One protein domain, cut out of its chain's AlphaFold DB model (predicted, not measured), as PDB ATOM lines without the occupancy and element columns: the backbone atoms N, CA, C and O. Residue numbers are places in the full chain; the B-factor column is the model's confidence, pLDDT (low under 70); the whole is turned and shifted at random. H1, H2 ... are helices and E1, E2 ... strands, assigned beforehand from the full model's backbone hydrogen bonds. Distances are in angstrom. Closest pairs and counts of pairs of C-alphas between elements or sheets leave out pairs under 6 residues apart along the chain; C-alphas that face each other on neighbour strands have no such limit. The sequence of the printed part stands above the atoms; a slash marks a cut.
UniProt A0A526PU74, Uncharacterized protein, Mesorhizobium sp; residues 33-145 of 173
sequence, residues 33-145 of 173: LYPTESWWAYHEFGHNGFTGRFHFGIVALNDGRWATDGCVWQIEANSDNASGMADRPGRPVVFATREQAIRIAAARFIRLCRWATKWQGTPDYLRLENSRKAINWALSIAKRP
ATOM      1  N   LEU A  33      -2.777   4.638  33.970       88.19
ATOM      2  CA  LEU A  33      -1.990   4.161  32.848       88.19
ATOM      3  C   LEU A  33      -2.954   3.820  31.723       88.19
ATOM      4  O   LEU A  33      -3.588   2.771  31.754       88.19
ATOM      5  N   TYR A  34      -3.087   4.725  30.749       86.94
ATOM      6  CA  TYR A  34      -4.033   4.529  29.655       86.94
ATOM      7  C   TYR A  34      -3.802   3.181  28.948       86.94
ATOM      8  O   TYR A  34      -2.661   2.717  28.867       86.94
ATOM      9  N   PRO A  35      -4.844   2.566  28.378       91.38
ATOM     10  CA  PRO A  35      -4.723   1.295  27.675       91.38
ATOM     11  C   PRO A  35      -3.901   1.418  26.388       91.38
ATOM     12  O   PRO A  35      -3.974   2.428  25.679       91.38
ATOM     13  N   THR A  36      -3.123   0.380  26.072       91.44
ATOM     14  CA  THR A  36      -2.520   0.197  24.738       91.44
ATOM     15  C   THR A  36      -3.569  -0.284  23.743       91.44
ATOM     16  O   THR A  36      -3.526   0.077  22.572       91.44
ATOM     17  N   GLU A  37      -4.567  -1.026  24.223       92.69
ATOM     18  CA  GLU A  37      -5.736  -1.417  23.446       92.69
ATOM     19  C   GLU A  37      -7.012  -1.142  24.235       92.69
ATOM     20  O   GLU A  37      -7.153  -1.587  25.375       92.69
ATOM     21  N   SER A  38      -7.961  -0.430  23.629       93.56
ATOM     22  CA  SER A  38      -9.246  -0.132  24.258       93.56
ATOM     23  C   SER A  38     -10.404  -0.280  23.292       93.56
ATOM     24  O   SER A  38     -10.280  -0.046  22.089       93.56
ATOM     25  N   TRP A  39     -11.549  -0.661  23.846       95.31
ATOM     26  CA  TRP A  39     -12.769  -0.875  23.090       95.31
ATOM     27  C   TRP A  39     -13.939  -0.242  23.819       95.31
ATOM     28  O   TRP A  39     -14.210  -0.541  24.982       95.31
ATOM     29  N   TRP A  40     -14.658   0.612  23.099       95.25
ATOM     30  CA  TRP A  40     -15.761   1.405  23.622       95.25
ATOM     31  C   TRP A  40     -17.048   0.987  22.922       95.25
ATOM     32  O   TRP A  40     -17.149   1.087  21.701       95.25
ATOM     33  N   ALA A  41     -18.041   0.529  23.684       93.62
ATOM     34  CA  ALA A  41     -19.281   0.009  23.112       93.62
ATOM     35  C   ALA A  41     -20.038   1.080  22.311       93.62
ATOM     36  O   ALA A  41     -20.679   0.769  21.312       93.62
ATOM     37  N   TYR A  42     -19.933   2.351  22.710       92.19
ATOM     38  CA  TYR A  42     -20.596   3.443  21.998       92.19
ATOM     39  C   TYR A  42     -19.961   3.753  20.634       92.19
ATOM     40  O   TYR A  42     -20.661   4.273  19.771       92.19
ATOM     41  N   HIS A  43     -18.684   3.419  20.399       93.81
ATOM     42  CA  HIS A  43     -18.095   3.518  19.055       93.81
ATOM     43  C   HIS A  43     -18.725   2.502  18.094       93.81
ATOM     44  O   HIS A  43     -18.841   2.779  16.907       93.81
ATOM     45  N   GLU A  44     -19.150   1.346  18.609       93.31
ATOM     46  CA  GLU A  44     -19.766   0.278  17.816       93.31
ATOM     47  C   GLU A  44     -21.279   0.486  17.629       93.31
ATOM     48  O   GLU A  44     -21.824   0.255  16.554       93.31
ATOM     49  N   PHE A  45     -21.981   0.911  18.684       91.12
ATOM     50  CA  PHE A  45     -23.450   0.915  18.732       91.12
ATOM     51  C   PHE A  45     -24.083   2.314  18.830       91.12
ATOM     52  O   PHE A  45     -25.310   2.436  18.912       91.12
ATOM     53  N   GLY A  46     -23.263   3.367  18.851       86.94
ATOM     54  CA  GLY A  46     -23.680   4.739  19.134       86.94
ATOM     55  C   GLY A  46     -24.044   4.976  20.605       86.94
ATOM     56  O   GLY A  46     -24.016   4.076  21.444       86.94
ATOM     57  N   HIS A  47     -24.460   6.204  20.925       84.75
ATOM     58  CA  HIS A  47     -24.847   6.630  22.282       84.75
ATOM     59  C   HIS A  47     -26.225   6.115  22.753       84.75
ATOM     60  O   HIS A  47     -26.809   6.637  23.702       84.75
ATOM     61  N   ASN A  48     -26.756   5.059  22.131       75.25
ATOM     62  CA  ASN A  48     -28.090   4.503  22.385       75.25
ATOM     63  C   ASN A  48     -28.145   3.653  23.670       75.25
ATOM     64  O   ASN A  48     -28.446   2.461  23.630       75.25
ATOM     65  N   GLY A  49     -27.840   4.259  24.818       79.31
ATOM     66  CA  GLY A  49     -27.746   3.584  26.120       79.31
ATOM     67  C   GLY A  49     -26.348   3.053  26.452       79.31
ATOM     68  O   GLY A  49     -26.194   2.346  27.441       79.31
ATOM     69  N   PHE A  50     -25.339   3.390  25.646       87.94
ATOM     70  CA  PHE A  50     -23.931   3.148  25.946       87.94
ATOM     71  C   PHE A  50     -23.243   4.477  26.261       87.94
ATOM     72  O   PHE A  50     -22.958   5.280  25.372       87.94
ATOM     73  N   THR A  51     -22.998   4.722  27.543       87.00
ATOM     74  CA  THR A  51     -22.185   5.842  28.024       87.00
ATOM     75  C   THR A  51     -20.693   5.501  27.970       87.00
ATOM     76  O   THR A  51     -20.301   4.365  27.682       87.00
ATOM     77  N   GLY A  52     -19.846   6.467  28.338       85.56
ATOM     78  CA  GLY A  52     -18.410   6.246  28.515       85.56
ATOM     79  C   GLY A  52     -18.059   5.164  29.545       85.56
ATOM     80  O   GLY A  52     -16.933   4.688  29.555       85.56
ATOM     81  N   ARG A  53     -18.996   4.700  30.381       87.81
ATOM     82  CA  ARG A  53     -18.741   3.598  31.322       87.81
ATOM     83  C   ARG A  53     -18.597   2.241  30.628       87.81
ATOM     84  O   ARG A  53     -17.938   1.351  31.156       87.81
ATOM     85  N   PHE A  54     -19.207   2.061  29.457       92.50
ATOM     86  CA  PHE A  54     -19.217   0.780  28.751       92.50
ATOM     87  C   PHE A  54     -18.013   0.641  27.824       92.50
ATOM     88  O   PHE A  54     -18.141   0.572  26.601       92.50
ATOM     89  N   HIS A  55     -16.839   0.561  28.436       94.00
ATOM     90  CA  HIS A  55     -15.589   0.252  27.765       94.00
ATOM     91  C   HIS A  55     -14.763  -0.719  28.603       94.00
ATOM     92  O   HIS A  55     -15.046  -0.968  29.778       94.00
ATOM     93  N   PHE A  56     -13.748  -1.290  27.977       95.31
ATOM     94  CA  PHE A  56     -12.661  -1.964  28.665       95.31
ATOM     95  C   PHE A  56     -11.404  -1.859  27.811       95.31
ATOM     96  O   PHE A  56     -11.473  -1.640  26.598       95.31
ATOM     97  N   GLY A  57     -10.257  -2.035  28.447       94.94
ATOM     98  CA  GLY A  57      -8.976  -2.032  27.768       94.94
ATOM     99  C   GLY A  57      -7.959  -2.907  28.473       94.94
ATOM    100  O   GLY A  57      -8.204  -3.455  29.555       94.94
ATOM    101  N   ILE A  58      -6.814  -3.034  27.824       95.50
ATOM    102  CA  ILE A  58      -5.626  -3.688  28.349       95.50
ATOM    103  C   ILE A  58      -4.411  -2.802  28.099       95.50
ATOM    104  O   ILE A  58      -4.380  -1.995  27.169       95.50
ATOM    105  N   VAL A  59      -3.412  -2.970  28.951       94.06
ATOM    106  CA  VAL A  59      -2.161  -2.227  28.926       94.06
ATOM    107  C   VAL A  59      -1.032  -3.232  28.754       94.06
ATOM    108  O   VAL A  59      -0.886  -4.131  29.579       94.06
ATOM    109  N   ALA A  60      -0.223  -3.091  27.710       92.31
ATOM    110  CA  ALA A  60       1.056  -3.784  27.640       92.31
ATOM    111  C   ALA A  60       2.076  -3.041  28.508       92.31
ATOM    112  O   ALA A  60       2.229  -1.823  28.382       92.31
ATOM    113  N   LEU A  61       2.750  -3.763  29.399       90.75
ATOM    114  CA  LEU A  61       3.741  -3.219  30.321       90.75
ATOM    115  C   LEU A  61       5.153  -3.365  29.740       90.75
ATOM    116  O   LEU A  61       5.432  -4.276  28.961       90.75
ATOM    117  N   ASN A  62       6.052  -2.464  30.128       87.50
ATOM    118  CA  ASN A  62       7.452  -2.447  29.683       87.50
ATOM    119  C   ASN A  62       8.252  -3.711  30.051       87.50
ATOM    120  O   ASN A  62       9.278  -3.984  29.437       87.50
ATOM    121  N   ASP A  63       7.789  -4.484  31.031       86.31
ATOM    122  CA  ASP A  63       8.383  -5.750  31.463       86.31
ATOM    123  C   ASP A  63       7.830  -6.980  30.713       86.31
ATOM    124  O   ASP A  63       8.133  -8.119  31.071       86.31
ATOM    125  N   GLY A  64       7.008  -6.764  29.680       86.94
ATOM    126  CA  GLY A  64       6.411  -7.809  28.848       86.94
ATOM    127  C   GLY A  64       5.112  -8.405  29.400       86.94
ATOM    128  O   GLY A  64       4.474  -9.206  28.712       86.94
ATOM    129  N   ARG A  65       4.682  -8.021  30.609       92.50
ATOM    130  CA  ARG A  65       3.382  -8.418  31.168       92.50
ATOM    131  C   ARG A  65       2.251  -7.555  30.611       92.50
ATOM    132  O   ARG A  65       2.456  -6.562  29.913       92.50
ATOM    133  N   TRP A  66       1.025  -7.938  30.948       94.12
ATOM    134  CA  TRP A  66      -0.193  -7.268  30.511       94.12
ATOM    135  C   TRP A  66      -1.101  -6.958  31.684       94.12
ATOM    136  O   TRP A  66      -1.347  -7.829  32.512       94.12
ATOM    137  N   ALA A  67      -1.657  -5.754  31.735       94.50
ATOM    138  CA  ALA A  67      -2.633  -5.372  32.741       94.50
ATOM    139  C   ALA A  67      -4.028  -5.171  32.140       94.50
ATOM    140  O   ALA A  67      -4.167  -4.775  30.983       94.50
ATOM    141  N   THR A  68      -5.080  -5.415  32.921       94.12
ATOM    142  CA  THR A  68      -6.381  -4.795  32.643       94.12
ATOM    143  C   THR A  68      -6.285  -3.302  32.917       94.12
ATOM    144  O   THR A  68      -5.651  -2.915  33.896       94.12
ATOM    145  N   ASP A  69      -6.948  -2.499  32.092       89.56
ATOM    146  CA  ASP A  69      -7.004  -1.046  32.241       89.56
ATOM    147  C   ASP A  69      -7.415  -0.606  33.665       89.56
ATOM    148  O   ASP A  69      -8.303  -1.218  34.273       89.56
ATOM    149  N   GLY A  70      -6.739   0.413  34.209       85.12
ATOM    150  CA  GLY A  70      -6.905   0.837  35.600       85.12
ATOM    151  C   GLY A  70      -5.834   1.801  36.127       85.12
ATOM    152  O   GLY A  70      -4.946   2.265  35.408       85.12
ATOM    153  N   CYS A  71      -5.922   2.107  37.425       86.50
ATOM    154  CA  CYS A  71      -4.986   3.015  38.088       86.50
ATOM    155  C   CYS A  71      -3.632   2.347  38.362       86.50
ATOM    156  O   CYS A  71      -3.577   1.164  38.695       86.50
ATOM    157  N   VAL A  72      -2.538   3.115  38.335       86.94
ATOM    158  CA  VAL A  72      -1.179   2.555  38.460       86.94
ATOM    159  C   VAL A  72      -0.978   1.782  39.765       86.94
ATOM    160  O   VAL A  72      -0.465   0.671  39.740       86.94
ATOM    161  N   TRP A  73      -1.473   2.295  40.890       82.81
ATOM    162  CA  TRP A  73      -1.369   1.625  42.193       82.81
ATOM    163  C   TRP A  73      -2.104   0.274  42.247       82.81
ATOM    164  O   TRP A  73      -1.683  -0.623  42.973       82.81
ATOM    165  N   GLN A  74      -3.170   0.088  41.458       86.69
ATOM    166  CA  GLN A  74      -3.827  -1.218  41.316       86.69
ATOM    167  C   GLN A  74      -2.943  -2.188  40.532       86.69
ATOM    168  O   GLN A  74      -2.873  -3.371  40.861       86.69
ATOM    169  N   ILE A  75      -2.254  -1.692  39.504       88.69
ATOM    170  CA  ILE A  75      -1.326  -2.480  38.691       88.69
ATOM    171  C   ILE A  75      -0.096  -2.872  39.528       88.69
ATOM    172  O   ILE A  75       0.292  -4.038  39.517       88.69
ATOM    173  N   GLU A  76       0.451  -1.950  40.323       85.62
ATOM    174  CA  GLU A  76       1.571  -2.198  41.246       85.62
ATOM    175  C   GLU A  76       1.237  -3.233  42.308       85.62
ATOM    176  O   GLU A  76       1.984  -4.191  42.501       85.62
ATOM    177  N   ALA A  77       0.079  -3.089  42.949       84.38
ATOM    178  CA  ALA A  77      -0.406  -4.054  43.926       84.38
ATOM    179  C   ALA A  77      -0.920  -5.356  43.286       84.38
ATOM    180  O   ALA A  77      -1.309  -6.273  44.010       84.38
ATOM    181  N   ASN A  78      -0.978  -5.432  41.950       89.00
ATOM    182  CA  ASN A  78      -1.663  -6.476  41.193       89.00
ATOM    183  C   ASN A  78      -3.054  -6.801  41.779       89.00
ATOM    184  O   ASN A  78      -3.383  -7.952  42.069       89.00
ATOM    185  N   SER A  79      -3.863  -5.769  42.004       87.62
ATOM    186  CA  SER A  79      -5.114  -5.865  42.748       87.62
ATOM    187  C   SER A  79      -6.100  -4.788  42.303       87.62
ATOM    188  O   SER A  79      -5.812  -3.598  42.381       87.62
ATOM    189  N   ASP A  80      -7.303  -5.190  41.886       84.12
ATOM    190  CA  ASP A  80      -8.392  -4.268  41.526       84.12
ATOM    191  C   ASP A  80      -9.100  -3.631  42.734       84.12
ATOM    192  O   ASP A  80     -10.106  -2.935  42.568       84.12
ATOM    193  N   ASN A  81      -8.592  -3.837  43.952       80.62
ATOM    194  CA  ASN A  81      -9.171  -3.267  45.157       80.62
ATOM    195  C   ASN A  81      -8.934  -1.755  45.200       80.62
ATOM    196  O   ASN A  81      -7.874  -1.279  45.608       80.62
ATOM    197  N   ALA A  82      -9.934  -0.999  44.755       56.91
ATOM    198  CA  ALA A  82      -9.869   0.442  44.783       56.91
ATOM    199  C   ALA A  82     -10.072   0.963  46.220       56.91
ATOM    200  O   ALA A  82     -11.131   0.731  46.799       56.91
ATOM    201  N   SER A  83      -9.120   1.749  46.741       52.62
ATOM    202  CA  SER A  83      -9.154   2.547  47.991       52.62
ATOM    203  C   SER A  83      -8.434   1.960  49.205       52.62
ATOM    204  O   SER A  83      -8.655   2.434  50.315       52.62
ATOM    205  N   GLY A  84      -7.572   0.952  49.043       45.97
ATOM    206  CA  GLY A  84      -6.811   0.432  50.186       45.97
ATOM    207  C   GLY A  84      -7.705  -0.166  51.278       45.97
ATOM    208  O   GLY A  84      -7.337  -0.136  52.450       45.97
ATOM    209  N   MET A  85      -8.872  -0.711  50.898       50.53
ATOM    210  CA  MET A  85      -9.715  -1.550  51.760       50.53
ATOM    211  C   MET A  85      -8.951  -2.852  52.041       50.53
ATOM    212  O   MET A  85      -9.201  -3.891  51.434       50.53
ATOM    213  N   ALA A  86      -7.923  -2.759  52.885       52.00
ATOM    214  CA  ALA A  86      -6.937  -3.803  53.156       52.00
ATOM    215  C   ALA A  86      -7.560  -5.095  53.715       52.00
ATOM    216  O   ALA A  86      -6.902  -6.130  53.761       52.00
ATOM    217  N   ASP A  87      -8.832  -5.043  54.111       56.34
ATOM    218  CA  ASP A  87      -9.619  -6.152  54.635       56.34
ATOM    219  C   ASP A  87     -10.131  -7.117  53.553       56.34
ATOM    220  O   ASP A  87     -10.626  -8.195  53.888       56.34
ATOM    221  N   ARG A  88     -10.016  -6.780  52.258       57.44
ATOM    222  CA  ARG A  88     -10.459  -7.659  51.163       57.44
ATOM    223  C   ARG A  88      -9.357  -7.894  50.131       57.44
ATOM    224  O   ARG A  88      -8.867  -6.932  49.534       57.44
ATOM    225  N   PRO A  89      -9.001  -9.159  49.835       66.62
ATOM    226  CA  PRO A  89      -8.104  -9.442  48.726       66.62
ATOM    227  C   PRO A  89      -8.788  -9.024  47.418       66.62
ATOM    228  O   PRO A  89      -9.882  -9.497  47.091       66.62
ATOM    229  N   GLY A  90      -8.160  -8.101  46.689       78.19
ATOM    230  CA  GLY A  90      -8.584  -7.755  45.337       78.19
ATOM    231  C   GLY A  90      -8.255  -8.871  44.350       78.19
ATOM    232  O   GLY A  90      -7.591  -9.860  44.670       78.19
ATOM    233  N   ARG A  91      -8.756  -8.734  43.126       88.69
ATOM    234  CA  ARG A  91      -8.488  -9.671  42.034       88.69
ATOM    235  C   ARG A  91      -7.255  -9.215  41.260       88.69
ATOM    236  O   ARG A  91      -7.113  -8.009  41.046       88.69
ATOM    237  N   PRO A  92      -6.437 -10.154  40.752       91.69
ATOM    238  CA  PRO A  92      -5.279  -9.811  39.943       91.69
ATOM    239  C   PRO A  92      -5.693  -8.983  38.730       91.69
ATOM    240  O   PRO A  92      -6.738  -9.236  38.117       91.69
ATOM    241  N   VAL A  93      -4.873  -7.988  38.414       93.12
ATOM    242  CA  VAL A  93      -5.023  -7.106  37.249       93.12
ATOM    243  C   VAL A  93      -3.863  -7.235  36.276       93.12
ATOM    244  O   VAL A  93      -4.023  -6.803  35.144       93.12
ATOM    245  N   VAL A  94      -2.748  -7.849  36.676       93.62
ATOM    246  CA  VAL A  94      -1.556  -8.105  35.862       93.62
ATOM    247  C   VAL A  94      -1.457  -9.592  35.539       93.62
ATOM    248  O   VAL A  94      -1.639 -10.455  36.400       93.62
ATOM    249  N   PHE A  95      -1.139  -9.888  34.287       94.69
ATOM    250  CA  PHE A  95      -1.141 -11.210  33.683       94.69
ATOM    251  C   PHE A  95       0.102 -11.402  32.819       94.69
ATOM    252  O   PHE A  95       0.681 -10.441  32.314       94.69
ATOM    253  N   ALA A  96       0.505 -12.658  32.632       92.06
ATOM    254  CA  ALA A  96       1.692 -12.981  31.847       92.06
ATOM    255  C   ALA A  96       1.478 -12.764  30.343       92.06
ATOM    256  O   ALA A  96       2.425 -12.444  29.635       92.06
ATOM    257  N   THR A  97       0.248 -12.940  29.849       93.00
ATOM    258  CA  THR A  97      -0.046 -12.842  28.414       93.00
ATOM    259  C   THR A  97      -1.206 -11.905  28.120       93.00
ATOM    260  O   THR A  97      -2.123 -11.722  28.931       93.00
ATOM    261  N   ARG A  98      -1.200 -11.367  26.899       93.44
ATOM    262  CA  ARG A  98      -2.283 -10.547  26.359       93.44
ATOM    263  C   ARG A  98      -3.621 -11.272  26.409       93.44
ATOM    264  O   ARG A  98      -4.629 -10.693  26.809       93.44
ATOM    265  N   GLU A  99      -3.641 -12.542  26.008       94.44
ATOM    266  CA  GLU A  99      -4.850 -13.364  25.919       94.44
ATOM    267  C   GLU A  99      -5.511 -13.518  27.287       94.44
ATOM    268  O   GLU A  99      -6.737 -13.526  27.389       94.44
ATOM    269  N   GLN A 100      -4.713 -13.630  28.349       94.56
ATOM    270  CA  GLN A 100      -5.235 -13.661  29.710       94.56
ATOM    271  C   GLN A 100      -5.837 -12.305  30.085       94.56
ATOM    272  O   GLN A 100      -7.000 -12.254  30.491       94.56
ATOM    273  N   ALA A 101      -5.094 -11.213  29.881       95.62
ATOM    274  CA  ALA A 101      -5.556  -9.870  30.215       95.62
ATOM    275  C   ALA A 101      -6.857  -9.502  29.479       95.62
ATOM    276  O   ALA A 101      -7.820  -9.078  30.120       95.62
ATOM    277  N   ILE A 102      -6.944  -9.743  28.165       96.19
ATOM    278  CA  ILE A 102      -8.134  -9.409  27.366       96.19
ATOM    279  C   ILE A 102      -9.351 -10.242  27.771       96.19
ATOM    280  O   ILE A 102     -10.458  -9.714  27.863       96.19
ATOM    281  N   ARG A 103      -9.171 -11.536  28.076       95.75
ATOM    282  CA  ARG A 103     -10.266 -12.403  28.539       95.75
ATOM    283  C   ARG A 103     -10.785 -11.959  29.900       95.75
ATOM    284  O   ARG A 103     -11.998 -11.950  30.105       95.75
ATOM    285  N   ILE A 104      -9.897 -11.569  30.814       95.69
ATOM    286  CA  ILE A 104     -10.292 -11.061  32.130       95.69
ATOM    287  C   ILE A 104     -10.972  -9.691  32.005       95.69
ATOM    288  O   ILE A 104     -12.033  -9.501  32.602       95.69
ATOM    289  N   ALA A 105     -10.434  -8.773  31.198       95.94
ATOM    290  CA  ALA A 105     -11.055  -7.476  30.919       95.94
ATOM    291  C   ALA A 105     -12.468  -7.652  30.336       95.94
ATOM    292  O   ALA A 105     -13.437  -7.109  30.873       95.94
ATOM    293  N   ALA A 106     -12.612  -8.503  29.316       97.19
ATOM    294  CA  ALA A 106     -13.900  -8.822  28.709       97.19
ATOM    295  C   ALA A 106     -14.861  -9.482  29.712       97.19
ATOM    296  O   ALA A 106     -16.037  -9.128  29.763       97.19
ATOM    297  N   ALA A 107     -14.389 -10.400  30.562       96.06
ATOM    298  CA  ALA A 107     -15.222 -11.031  31.586       96.06
ATOM    299  C   ALA A 107     -15.738 -10.020  32.626       96.06
ATOM    300  O   ALA A 107     -16.907 -10.081  33.026       96.06
ATOM    301  N   ARG A 108     -14.896  -9.066  33.046       94.25
ATOM    302  CA  ARG A 108     -15.286  -7.962  33.940       94.25
ATOM    303  C   ARG A 108     -16.326  -7.061  33.275       94.25
ATOM    304  O   ARG A 108     -17.355  -6.777  33.886       94.25
ATOM    305  N   PHE A 109     -16.119  -6.707  32.009       95.94
ATOM    306  CA  PHE A 109     -17.080  -5.940  31.219       95.94
ATOM    307  C   PHE A 109     -18.426  -6.666  31.049       95.94
ATOM    308  O   PHE A 109     -19.484  -6.072  31.245       95.94
ATOM    309  N   ILE A 110     -18.418  -7.970  30.765       96.69
ATOM    310  CA  ILE A 110     -19.635  -8.795  30.682       96.69
ATOM    311  C   ILE A 110     -20.380  -8.791  32.019       96.69
ATOM    312  O   ILE A 110     -21.607  -8.670  32.049       96.69
ATOM    313  N   ARG A 111     -19.658  -8.901  33.142       95.12
ATOM    314  CA  ARG A 111     -20.257  -8.805  34.479       95.12
ATOM    315  C   ARG A 111     -20.895  -7.434  34.708       95.12
ATOM    316  O   ARG A 111     -22.017  -7.393  35.208       95.12
ATOM    317  N   LEU A 112     -20.226  -6.350  34.313       93.38
ATOM    318  CA  LEU A 112     -20.781  -4.996  34.349       93.38
ATOM    319  C   LEU A 112     -22.060  -4.904  33.511       93.38
ATOM    320  O   LEU A 112     -23.082  -4.475  34.032       93.38
ATOM    321  N   CYS A 113     -22.051  -5.382  32.265       94.50
ATOM    322  CA  CYS A 113     -23.223  -5.355  31.384       94.50
ATOM    323  C   CYS A 113     -24.418  -6.118  31.965       94.50
ATOM    324  O   CYS A 113     -25.556  -5.679  31.815       94.50
ATOM    325  N   ARG A 114     -24.177  -7.251  32.640       94.56
ATOM    326  CA  ARG A 114     -25.219  -8.019  33.345       94.56
ATOM    327  C   ARG A 114     -25.738  -7.301  34.586       94.56
ATOM    328  O   ARG A 114     -26.900  -7.457  34.935       94.56
ATOM    329  N   TRP A 115     -24.879  -6.565  35.286       93.50
ATOM    330  CA  TRP A 115     -25.295  -5.798  36.454       93.50
ATOM    331  C   TRP A 115     -26.070  -4.548  36.036       93.50
ATOM    332  O   TRP A 115     -27.114  -4.263  36.614       93.50
ATOM    333  N   ALA A 116     -25.617  -3.842  35.003       92.12
ATOM    334  CA  ALA A 116     -26.202  -2.590  34.539       92.12
ATOM    335  C   ALA A 116     -27.678  -2.717  34.120       92.12
ATOM    336  O   ALA A 116     -28.407  -1.733  34.182       92.12
ATOM    337  N   THR A 117     -28.166  -3.924  33.799       91.69
ATOM    338  CA  THR A 117     -29.602  -4.178  33.570       91.69
ATOM    339  C   THR A 117     -30.466  -4.066  34.824       91.69
ATOM    340  O   THR A 117     -31.688  -4.147  34.732       91.69
ATOM    341  N   LYS A 118     -29.853  -3.967  36.005       91.12
ATOM    342  CA  LYS A 118     -30.526  -3.806  37.300       91.12
ATOM    343  C   LYS A 118     -30.442  -2.380  37.832       91.12
ATOM    344  O   LYS A 118     -31.055  -2.087  38.852       91.12
ATOM    345  N   TRP A 119     -29.646  -1.519  37.203       87.94
ATOM    346  CA  TRP A 119     -29.567  -0.119  37.605       87.94
ATOM    347  C   TRP A 119     -30.897   0.564  37.275       87.94
ATOM    348  O   TRP A 119     -31.555   0.214  36.307       87.94
ATOM    349  N   GLN A 120     -31.356   1.489  38.103       80.81
ATOM    350  CA  GLN A 120     -32.572   2.256  37.835       80.81
ATOM    351  C   GLN A 120     -32.273   3.723  38.115       80.81
ATOM    352  O   GLN A 120     -31.503   4.029  39.023       80.81
ATOM    353  N   GLY A 121     -32.837   4.622  37.306       79.19
ATOM    354  CA  GLY A 121     -32.652   6.066  37.473       79.19
ATOM    355  C   GLY A 121     -31.255   6.594  37.123       79.19
ATOM    356  O   GLY A 121     -30.956   7.738  37.447       79.19
ATOM    357  N   THR A 122     -30.402   5.800  36.466       80.50
ATOM    358  CA  THR A 122     -29.075   6.244  36.007       80.50
ATOM    359  C   THR A 122     -29.006   6.243  34.477       80.50
ATOM    360  O   THR A 122     -29.600   5.366  33.842       80.50
ATOM    361  N   PRO A 123     -28.268   7.182  33.856       77.69
ATOM    362  CA  PRO A 123     -28.043   7.174  32.407       77.69
ATOM    363  C   PRO A 123     -27.215   5.963  31.952       77.69
ATOM    364  O   PRO A 123     -27.240   5.598  30.782       77.69
ATOM    365  N   ASP A 124     -26.515   5.315  32.887       81.50
ATOM    366  CA  ASP A 124     -25.753   4.091  32.658       81.50
ATOM    367  C   ASP A 124     -26.628   2.825  32.726       81.50
ATOM    368  O   ASP A 124     -26.114   1.708  32.702       81.50
ATOM    369  N   TYR A 125     -27.949   2.955  32.862       85.25
ATOM    370  CA  TYR A 125     -28.840   1.807  32.794       85.25
ATOM    371  C   TYR A 125     -28.799   1.165  31.406       85.25
ATOM    372  O   TYR A 125     -29.061   1.811  30.389       85.25
ATOM    373  N   LEU A 126     -28.556  -0.146  31.375       89.12
ATOM    374  CA  LEU A 126     -28.469  -0.885  30.128       89.12
ATOM    375  C   LEU A 126     -29.710  -1.760  29.915       89.12
ATOM    376  O   LEU A 126     -29.973  -2.687  30.680       89.12
ATOM    377  N   ARG A 127     -30.457  -1.521  28.832       90.94
ATOM    378  CA  ARG A 127     -31.575  -2.399  28.434       90.94
ATOM    379  C   ARG A 127     -31.074  -3.821  28.157       90.94
ATOM    380  O   ARG A 127     -29.947  -4.010  27.697       90.94
ATOM    381  N   LEU A 128     -31.930  -4.826  28.362       91.94
ATOM    382  CA  LEU A 128     -31.568  -6.239  28.161       91.94
ATOM    383  C   LEU A 128     -31.026  -6.523  26.748       91.94
ATOM    384  O   LEU A 128     -30.057  -7.263  26.594       91.94
ATOM    385  N   GLU A 129     -31.627  -5.914  25.726       92.44
ATOM    386  CA  GLU A 129     -31.174  -6.028  24.335       92.44
ATOM    387  C   GLU A 129     -29.741  -5.502  24.154       92.44
ATOM    388  O   GLU A 129     -28.878  -6.211  23.634       92.44
ATOM    389  N   ASN A 130     -29.463  -4.298  24.660       92.75
ATOM    390  CA  ASN A 130     -28.132  -3.693  24.627       92.75
ATOM    391  C   ASN A 130     -27.115  -4.521  25.421       92.75
ATOM    392  O   ASN A 130     -25.972  -4.661  24.993       92.75
ATOM    393  N   SER A 131     -27.532  -5.135  26.532       94.56
ATOM    394  CA  SER A 131     -26.667  -6.017  27.331       94.56
ATOM    395  C   SER A 131     -26.215  -7.218  26.518       94.56
ATOM    396  O   SER A 131     -25.024  -7.517  26.458       94.56
ATOM    397  N   ARG A 132     -27.141  -7.866  25.807       95.00
ATOM    398  CA  ARG A 132     -26.819  -8.994  24.926       95.00
ATOM    399  C   ARG A 132     -25.893  -8.577  23.781       95.00
ATOM    400  O   ARG A 132     -24.913  -9.277  23.530       95.00
ATOM    401  N   LYS A 133     -26.159  -7.432  23.138       94.50
ATOM    402  CA  LYS A 133     -25.298  -6.863  22.083       94.50
ATOM    403  C   LYS A 133     -23.870  -6.639  22.588       94.50
ATOM    404  O   LYS A 133     -22.927  -7.166  22.003       94.50
ATOM    405  N   ALA A 134     -23.721  -5.957  23.722       94.94
ATOM    406  CA  ALA A 134     -22.424  -5.663  24.320       94.94
ATOM    407  C   ALA A 134     -21.670  -6.923  24.764       94.94
ATOM    408  O   ALA A 134     -20.465  -7.027  24.544       94.94
ATOM    409  N   ILE A 135     -22.362  -7.909  25.343       96.62
ATOM    410  CA  ILE A 135     -21.749  -9.179  25.751       96.62
ATOM    411  C   ILE A 135     -21.197  -9.931  24.536       96.62
ATOM    412  O   ILE A 135     -20.043 -10.357  24.559       96.62
ATOM    413  N   ASN A 136     -21.984 -10.072  23.467       97.06
ATOM    414  CA  ASN A 136     -21.537 -10.760  22.253       97.06
ATOM    415  C   ASN A 136     -20.363 -10.033  21.587       97.06
ATOM    416  O   ASN A 136     -19.403 -10.666  21.148       97.06
ATOM    417  N   TRP A 137     -20.402  -8.703  21.574       96.38
ATOM    418  CA  TRP A 137     -19.307  -7.876  21.084       96.38
ATOM    419  C   TRP A 137     -18.029  -8.038  21.913       96.38
ATOM    420  O   TRP A 137     -16.972  -8.300  21.339       96.38
ATOM    421  N   ALA A 138     -18.111  -8.021  23.243       96.94
ATOM    422  CA  ALA A 138     -16.957  -8.262  24.110       96.94
ATOM    423  C   ALA A 138     -16.361  -9.667  23.921       96.94
ATOM    424  O   ALA A 138     -15.141  -9.826  23.887       96.94
ATOM    425  N   LEU A 139     -17.207 -10.687  23.727       96.81
ATOM    426  CA  LEU A 139     -16.759 -12.039  23.381       96.81
ATOM    427  C   LEU A 139     -16.045 -12.086  22.023       96.81
ATOM    428  O   LEU A 139     -15.112 -12.871  21.860       96.81
ATOM    429  N   SER A 140     -16.461 -11.264  21.054       96.62
ATOM    430  CA  SER A 140     -15.771 -11.143  19.762       96.62
ATOM    431  C   SER A 140     -14.403 -10.472  19.909       96.62
ATOM    432  O   SER A 140     -13.431 -10.933  19.319       96.62
ATOM    433  N   ILE A 141     -14.299  -9.440  20.754       95.69
ATOM    434  CA  ILE A 141     -13.043  -8.736  21.042       95.69
ATOM    435  C   ILE A 141     -12.035  -9.665  21.710       95.69
ATOM    436  O   ILE A 141     -10.884  -9.708  21.292       95.69
ATOM    437  N   ALA A 142     -12.466 -10.471  22.682       94.25
ATOM    438  CA  ALA A 142     -11.596 -11.421  23.377       94.25
ATOM    439  C   ALA A 142     -10.972 -12.493  22.456       94.25
ATOM    440  O   ALA A 142     -10.061 -13.206  22.878       94.25
ATOM    441  N   LYS A 143     -11.471 -12.628  21.220       92.94
ATOM    442  CA  LYS A 143     -10.943 -13.523  20.180       92.94
ATOM    443  C   LYS A 143     -10.055 -12.806  19.156       92.94
ATOM    444  O   LYS A 143      -9.541 -13.467  18.259       92.94
ATOM    445  N   ARG A 144      -9.904 -11.480  19.239       88.12
ATOM    446  CA  ARG A 144      -9.117 -10.708  18.271       88.12
ATOM    447  C   ARG A 144      -7.621 -10.989  18.435       88.12
ATOM    448  O   ARG A 144      -7.147 -11.102  19.576       88.12
ATOM    449  N   PRO A 145      -6.873 -11.055  17.320       84.50
ATOM    450  CA  PRO A 145      -5.425 -11.186  17.377       84.50
ATOM    451  C   PRO A 145      -4.789  -9.984  18.099       84.50
ATOM    452  O   PRO A 145      -5.443  -8.944  18.260       84.50
TER     453      PRO A 145
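AT A GLANCE: This is residues 33 to 145 of the 173 residues of an uncharacterized protein of Mesorhizobium sp (UniProt A0A526PU74). A long helical hairpin, H3 and H4 side by side, covers one face of a small three-stranded antiparallel sheet, two layers with helices on one face of the sheet. H3 runs along the strands over E2 and E3, while the short helix H1 follows directly on E1 and comes close to H4, and the short helix H2 only grazes the sheet with its residues 74 to 75. The printed part has 113 residues with four named helices and three named strands in the order E1 H1 E2 E3 H2 H3 H4, and the sheet order is E1 E2 E3. The class is mixed, helices and strands, with under half of the residues in named elements. The whole is compact, with a radius of gyration of the C-alphas of 14.5 A, and flat, spanning 39 by 37 by 18 A.

HOW THE PARTS SIT: The edge strand E1, residues 37 to 40, is antiparallel to the inner strand E2, residues 55 to 60, at 178 degrees; N 39 and O 56 are 2.9 A apart, within hydrogen-bond range. H1, residues 41 to 45, is not on the sheet, but only just, with 4 pairs of C-alphas within 10 A. E2 forms a hairpin with the other edge strand, E3, residues 66 to 68, where N 59 and O 67 are within hydrogen-bond range at 2.8 A. The pairing is staggered: E2 pairs with E1 over residues 55 to 58 and with E3 over residues 58 to 60. Residues 66 to 67 of E3 also pair, antiparallel, with residues 94 to 95. H2, residues 72 to 76, only grazes the sheet with its residues 74 to 75. H3, residues 98 to 116, is on the sheet at a height of 5.9 A, and its line stands at 14 degrees to E2 on the local plane; the closest C-alphas of H3 and E3 are those of Ala 105 and Thr 68, 5.7 A apart. H4, residues 128 to 141, forms a helical hairpin with H3: they touch, at a shallow tilt of 1 degree, opposite ways, and their closest C-alphas are those of Cys 113 and Ser 131, 5.4 A apart. H1 and H4 are close but not clearly touching, with the C-alphas of Ala 41 and Ala 134 6.6 A apart. In H1, H2, H3 and H4 every O i to N i+4 pair is within hydrogen-bond range.

IN THESE COORDINATES: E1 begins with C-alpha 37 at (-5.736, -1.417, 23.446), and H1 follows it at residues 41 to 45. E2 measures 17.1 A from C-alpha 55 to C-alpha 60. E3 holds residues 66 to 68 and H2 residues 72 to 76. H3 measures 26.5 A from C-alpha 98 at (-2.283, -10.547, 26.359). H4 measures 20.0 A and ends with C-alpha 141 at (-13.043, -8.736, 21.042).

THE WHOLE: The two C-alphas farthest apart are those of Asp 63 and Gly 121, 43.1 A. The printed part has no cut. The links H2 to H3 and H3 to H4 are long; residues 77 to 97 of the first lie 11 to 24 A, by their C-alphas, from the mean of the C-alphas. The mean pLDDT of the printed part is 88.3, and residues 82 to 89 of this model are under 70.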